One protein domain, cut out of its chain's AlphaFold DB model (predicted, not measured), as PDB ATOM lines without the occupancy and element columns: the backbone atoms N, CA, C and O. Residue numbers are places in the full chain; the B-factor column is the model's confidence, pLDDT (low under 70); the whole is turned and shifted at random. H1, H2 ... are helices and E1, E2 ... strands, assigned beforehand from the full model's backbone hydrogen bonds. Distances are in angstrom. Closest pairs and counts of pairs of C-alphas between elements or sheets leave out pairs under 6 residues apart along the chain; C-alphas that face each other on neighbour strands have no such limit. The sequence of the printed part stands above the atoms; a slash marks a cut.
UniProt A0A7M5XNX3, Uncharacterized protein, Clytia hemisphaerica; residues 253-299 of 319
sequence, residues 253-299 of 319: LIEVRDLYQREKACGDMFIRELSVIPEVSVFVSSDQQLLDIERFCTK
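What this domain is: This is residues 253 to 299 of the 319 residues of an uncharacterized protein of Clytia hemisphaerica (UniProt A0A7M5XNX3). A two-stranded hairpin, E1 and E2, has helix H1 packed on it, mainly on E1, while helix H2 follows E2 after a tight link and leads away from the hairpin as an arm whose residues 288 to 299 stick out free. The 47 printed residues hold two named helices and two named strands in the order H1, E1, E2, H2; the sheet is antiparallel and the class mixed. The whole is loose, with a radius of gyration of the C-alphas of 12.5 A, and flat, 38 by 28 by 11 A.

How they stand to each other: H1, residues 253 to 266, and E1, residues 271 to 275, come closest at the C-alphas of Tyr 260 and Ile 271, 5.8 A apart. E1 and E2, residues 281 to 284, form an antiparallel hairpin at 175 degrees; N 272 and O 283, 2.8 A apart, are within hydrogen-bond range. H2, residues 287 to 297, is apart from H1 and E1. In H1 and H2 every O i to N i+4 pair is within range.

Where its parts are: H1 starts at C-alpha 253 (39.411, 19.665, -8.804) and spans 19.9 A, E1 11.0 A and E2 9.8 A. H2 spans 15.2 A to C-alpha 297 (10.724, 29.820, -11.620).

The domain as a whole: The farthest C-alphas, Ile 254 and Lys 299, are 38.3 A apart. The printed part has no cut, and its three links are tight. Residues 277 to 278 have pLDDT under 70.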
ATOM      1  N   LEU A 253      39.813  19.033  -7.542       75.06
ATOM      2  CA  LEU A 253      39.411  19.665  -8.804       75.06
ATOM      3  C   LEU A 253      39.792  18.831 -10.025       75.06
ATOM      4  O   LEU A 253      39.069  18.841 -11.024       75.06
ATOM      5  N   ILE A 254      40.906  18.096  -9.965       76.31
ATOM      6  CA  ILE A 254      41.283  17.171 -11.040       76.31
ATOM      7  C   ILE A 254      40.270  16.025 -11.101       76.31
ATOM      8  O   ILE A 254      39.845  15.653 -12.191       76.31
ATOM      9  N   GLU A 255      39.811  15.518  -9.954       80.25
ATOM     10  CA  GLU A 255      38.788  14.466  -9.923       80.25
ATOM     11  C   GLU A 255      37.433  14.954 -10.457       80.25
ATOM     12  O   GLU A 255      36.808  14.262 -11.266       80.25
ATOM     13  N   VAL A 256      37.007  16.165 -10.076       82.12
ATOM     14  CA  VAL A 256      35.783  16.800 -10.597       82.12
ATOM     15  C   VAL A 256      35.890  17.050 -12.103       82.12
ATOM     16  O   VAL A 256      34.945  16.772 -12.843       82.12
ATOM     17  N   ARG A 257      37.051  17.500 -12.593       82.81
ATOM     18  CA  ARG A 257      37.313  17.679 -14.030       82.81
ATOM     19  C   ARG A 257      37.232  16.358 -14.793       82.81
ATOM     20  O   ARG A 257      36.604  16.307 -15.851       82.81
ATOM     21  N   ASP A 258      37.856  15.305 -14.273       85.50
ATOM     22  CA  ASP A 258      37.847  13.977 -14.893       85.50
ATOM     23  C   ASP A 258      36.435  13.372 -14.904       85.50
ATOM     24  O   ASP A 258      36.070  12.638 -15.827       85.50
ATOM     25  N   LEU A 259      35.620  13.659 -13.884       85.38
ATOM     26  CA  LEU A 259      34.210  13.274 -13.855       85.38
ATOM     27  C   LEU A 259      33.393  14.063 -14.890       85.38
ATOM     28  O   LEU A 259      32.718  13.439 -15.706       85.38
ATOM     29  N   TYR A 260      33.548  15.390 -14.949       86.75
ATOM     30  CA  TYR A 260      32.890  16.251 -15.940       86.75
ATOM     31  C   TYR A 260      33.174  15.805 -17.383       86.75
ATOM     32  O   TYR A 260      32.263  15.708 -18.203       86.75
ATOM     33  N   GLN A 261      34.432  15.480 -17.705       86.56
ATOM     34  CA  GLN A 261      34.800  15.000 -19.042       86.56
ATOM     35  C   GLN A 261      34.148  13.656 -19.389       86.56
ATOM     36  O   GLN A 261      33.719  13.465 -20.529       86.56
ATOM     37  N   ARG A 262      34.054  12.736 -18.422       87.56
ATOM     38  CA  ARG A 262      33.407  11.429 -18.614       87.56
ATOM     39  C   ARG A 262      31.900  11.560 -18.804       87.56
ATOM     40  O   ARG A 262      31.369  10.975 -19.742       87.56
ATOM     41  N   GLU A 263      31.235  12.338 -17.956       88.12
ATOM     42  CA  GLU A 263      29.791  12.590 -18.051       88.12
ATOM     43  C   GLU A 263      29.430  13.265 -19.376       88.12
ATOM     44  O   GLU A 263      28.545  12.803 -20.094       88.12
ATOM     45  N   LYS A 264      30.207  14.280 -19.780       85.75
ATOM     46  CA  LYS A 264      30.042  14.946 -21.078       85.75
ATOM     47  C   LYS A 264      30.173  13.985 -22.262       85.75
ATOM     48  O   LYS A 264      29.468  14.148 -23.253       85.75
ATOM     49  N   ALA A 265      31.062  12.995 -22.176       85.38
ATOM     50  CA  ALA A 265      31.218  11.981 -23.217       85.38
ATOM     51  C   ALA A 265      30.063  10.962 -23.240       85.38
ATOM     52  O   ALA A 265      29.737  10.443 -24.306       85.38
ATOM     53  N   CYS A 266      29.451  10.676 -22.087       82.38
ATOM     54  CA  CYS A 266      28.360   9.704 -21.957       82.38
ATOM     55  C   CYS A 266      26.966  10.317 -22.184       82.38
ATOM     56  O   CYS A 266      26.015   9.573 -22.405       82.38
ATOM     57  N   GLY A 267      26.840  11.646 -22.145       78.88
ATOM     58  CA  GLY A 267      25.594  12.378 -22.401       78.88
ATOM     59  C   GLY A 267      24.643  12.484 -21.204       78.88
ATOM     60  O   GLY A 267      23.692  13.256 -21.269       78.88
ATOM     61  N   ASP A 268      24.919  11.769 -20.112       81.62
ATOM     62  CA  ASP A 268      24.225  11.890 -18.827       81.62
ATOM     63  C   ASP A 268      25.058  12.792 -17.907       81.62
ATOM     64  O   ASP A 268      26.047  12.360 -17.310       81.62
ATOM     65  N   MET A 269      24.735  14.088 -17.912       82.81
ATOM     66  CA  MET A 269      25.524  15.122 -17.242       82.81
ATOM     67  C   MET A 269      24.877  15.545 -15.931       82.81
ATOM     68  O   MET A 269      23.878  16.260 -15.930       82.81
ATOM     69  N   PHE A 270      25.499  15.186 -14.813       86.62
ATOM     70  CA  PHE A 270      25.143  15.732 -13.510       86.62
ATOM     71  C   PHE A 270      25.911  17.029 -13.235       86.62
ATOM     72  O   PHE A 270      25.336  18.006 -12.750       86.62
ATOM     73  N   ILE A 271      27.191  17.081 -13.615       88.62
ATOM     74  CA  ILE A 271      27.993  18.307 -13.618       88.62
ATOM     75  C   ILE A 271      27.693  19.076 -14.907       88.62
ATOM     76  O   ILE A 271      28.144  18.714 -15.994       88.62
ATOM     77  N   ARG A 272      26.928  20.160 -14.787       86.31
ATOM     78  CA  ARG A 272      26.493  20.994 -15.917       86.31
ATOM     79  C   ARG A 272      27.566  21.976 -16.345       86.31
ATOM     80  O   ARG A 272      27.795  22.158 -17.540       86.31
ATOM     81  N   GLU A 273      28.247  22.566 -15.371       86.44
ATOM     82  CA  GLU A 273      29.286  23.557 -15.612       86.44
ATOM     83  C   GLU A 273      30.424  23.405 -14.607       86.44
ATOM     84  O   GLU A 273      30.201  23.141 -13.426       86.44
ATOM     85  N   LEU A 274      31.645  23.583 -15.106       85.31
ATOM     86  CA  LEU A 274      32.872  23.658 -14.329       85.31
ATOM     87  C   LEU A 274      33.656  24.867 -14.844       85.31
ATOM     88  O   LEU A 274      34.228  24.806 -15.937       85.31
ATOM     89  N   SER A 275      33.675  25.950 -14.070       82.31
ATOM     90  CA  SER A 275      34.507  27.123 -14.331       82.31
ATOM     91  C   SER A 275      35.600  27.237 -13.277       82.31
ATOM     92  O   SER A 275      35.404  26.902 -12.113       82.31
ATOM     93  N   VAL A 276      36.778  27.687 -13.705       72.94
ATOM     94  CA  VAL A 276      37.973  27.823 -12.852       72.94
ATOM     95  C   VAL A 276      38.426  29.288 -12.764       72.94
ATOM     96  O   VAL A 276      39.290  29.618 -11.959       72.94
ATOM     97  N   ILE A 277      37.864  30.184 -13.588       69.50
ATOM     98  CA  ILE A 277      38.258  31.598 -13.669       69.50
ATOM     99  C   ILE A 277      36.984  32.457 -13.755       69.50
ATOM    100  O   ILE A 277      36.132  32.157 -14.596       69.50
ATOM    101  N   PRO A 278      36.845  33.545 -12.967       66.38
ATOM    102  CA  PRO A 278      37.800  34.090 -11.989       66.38
ATOM    103  C   PRO A 278      37.827  33.358 -10.634       66.38
ATOM    104  O   PRO A 278      38.829  33.445  -9.934       66.38
ATOM    105  N   GLU A 279      36.778  32.608 -10.299       72.75
ATOM    106  CA  GLU A 279      36.677  31.759  -9.106       72.75
ATOM    107  C   GLU A 279      36.212  30.362  -9.525       72.75
ATOM    108  O   GLU A 279      35.549  30.207 -10.555       72.75
ATOM    109  N   VAL A 280      36.572  29.338  -8.745       73.75
ATOM    110  CA  VAL A 280      36.117  27.972  -9.013       73.75
ATOM    111  C   VAL A 280      34.623  27.887  -8.729       73.75
ATOM    112  O   VAL A 280      34.193  28.025  -7.586       73.75
ATOM    113  N   SER A 281      33.837  27.615  -9.765       78.88
ATOM    114  CA  SER A 281      32.407  27.359  -9.649       78.88
ATOM    115  C   SER A 281      32.050  26.050 -10.337       78.88
ATOM    116  O   SER A 281      32.505  25.738 -11.441       78.88
ATOM    117  N   VAL A 282      31.231  25.253  -9.654       83.25
ATOM    118  CA  VAL A 282      30.706  23.999 -10.189       83.25
ATOM    119  C   VAL A 282      29.197  24.042 -10.075       83.25
ATOM    120  O   VAL A 282      28.656  24.143  -8.976       83.25
ATOM    121  N   PHE A 283      28.518  23.966 -11.214       85.56
ATOM    122  CA  PHE A 283      27.069  23.853 -11.254       85.56
ATOM    123  C   PHE A 283      26.694  22.387 -11.450       85.56
ATOM    124  O   PHE A 283      27.008  21.782 -12.479       85.56
ATOM    125  N   VAL A 284      26.021  21.820 -10.453       86.88
ATOM    126  CA  VAL A 284      25.530  20.442 -10.475       86.88
ATOM    127  C   VAL A 284      24.009  20.438 -10.464       86.88
ATOM    128  O   VAL A 284      23.380  21.156  -9.687       86.88
ATOM    129  N   SER A 285      23.404  19.654 -11.350       85.44
ATOM    130  CA  SER A 285      21.951  19.536 -11.425       85.44
ATOM    131  C   SER A 285      21.541  18.276 -12.176       85.44
ATOM    132  O   SER A 285      22.081  17.963 -13.239       85.44
ATOM    133  N   SER A 286      20.543  17.572 -11.655       87.75
ATOM    134  CA  SER A 286      19.831  16.529 -12.400       87.75
ATOM    135  C   SER A 286      18.883  17.139 -13.437       87.75
ATOM    136  O   SER A 286      18.438  18.276 -13.286       87.75
ATOM    137  N   ASP A 287      18.524  16.378 -14.474       88.94
ATOM    138  CA  ASP A 287      17.582  16.865 -15.496       88.94
ATOM    139  C   ASP A 287      16.228  17.244 -14.882       88.94
ATOM    140  O   ASP A 287      15.628  18.250 -15.251       88.94
ATOM    141  N   GLN A 288      15.778  16.484 -13.879       88.69
ATOM    142  CA  GLN A 288      14.534  16.767 -13.168       88.69
ATOM    143  C   GLN A 288      14.577  18.129 -12.459       88.69
ATOM    144  O   GLN A 288      13.610  18.882 -12.524       88.69
ATOM    145  N   GLN A 289      15.705  18.479 -11.836       88.69
ATOM    146  CA  GLN A 289      15.869  19.782 -11.185       88.69
ATOM    147  C   GLN A 289      15.837  20.935 -12.195       88.69
ATOM    148  O   GLN A 289      15.235  21.966 -11.906       88.69
ATOM    149  N   LEU A 290      16.424  20.767 -13.385       88.69
ATOM    150  CA  LEU A 290      16.348  21.775 -14.449       88.69
ATOM    151  C   LEU A 290      14.908  21.974 -14.942       88.69
ATOM    152  O   LEU A 290      14.460  23.114 -15.082       88.69
ATOM    153  N   LEU A 291      14.165  20.879 -15.135       89.69
ATOM    154  CA  LEU A 291      12.749  20.924 -15.516       89.69
ATOM    155  C   LEU A 291      11.884  21.595 -14.441       89.69
ATOM    156  O   LEU A 291      10.958  22.342 -14.760       89.69
ATOM    157  N   ASP A 292      12.184  21.358 -13.167       88.00
ATOM    158  CA  ASP A 292      11.461  21.987 -12.064       88.00
ATOM    159  C   ASP A 292      11.774  23.489 -11.969       88.00
ATOM    160  O   ASP A 292      10.853  24.290 -11.781       88.00
ATOM    161  N   ILE A 293      13.028  23.904 -12.191       87.56
ATOM    162  CA  ILE A 293      13.393  25.327 -12.294       87.56
ATOM    163  C   ILE A 293      12.605  25.993 -13.424       87.56
ATOM    164  O   ILE A 293      11.984  27.034 -13.208       87.56
ATOM    165  N   GLU A 294      12.561  25.383 -14.610       87.12
ATOM    166  CA  GLU A 294      11.757  25.902 -15.717       87.12
ATOM    167  C   GLU A 294      10.282  26.019 -15.307       87.12
ATOM    168  O   GLU A 294       9.672  27.083 -15.415       87.12
ATOM    169  N   ARG A 295       9.707  24.953 -14.745       85.88
ATOM    170  CA  ARG A 295       8.281  24.883 -14.417       85.88
ATOM    171  C   ARG A 295       7.839  25.876 -13.342       85.88
ATOM    172  O   ARG A 295       6.704  26.364 -13.421       85.88
ATOM    173  N   PHE A 296       8.673  26.117 -12.332       86.69
ATOM    174  CA  PHE A 296       8.295  26.864 -11.129       86.69
ATOM    175  C   PHE A 296       8.910  28.265 -11.045       86.69
ATOM    176  O   PHE A 296       8.318  29.129 -10.399       86.69
ATOM    177  N   CYS A 297      10.035  28.529 -11.711       84.12
ATOM    178  CA  CYS A 297      10.724  29.820 -11.620       84.12
ATOM    179  C   CYS A 297      10.499  30.732 -12.839       84.12
ATOM    180  O   CYS A 297      10.815  31.914 -12.753       84.12
ATOM    181  N   THR A 298       9.923  30.240 -13.945       82.38
ATOM    182  CA  THR A 298       9.747  31.042 -15.182       82.38
ATOM    183  C   THR A 298       8.305  31.487 -15.467       82.38
ATOM    184  O   THR A 298       8.057  32.225 -16.420       82.38
ATOM    185  N   LYS A 299       7.320  31.075 -14.656       80.75
ATOM    186  CA  LYS A 299       5.905  31.422 -14.884       80.75
ATOM    187  C   LYS A 299       5.563  32.831 -14.398       80.75
ATOM    188  O   LYS A 299       5.678  33.121 -13.213       80.75
TER     189      LYS A 299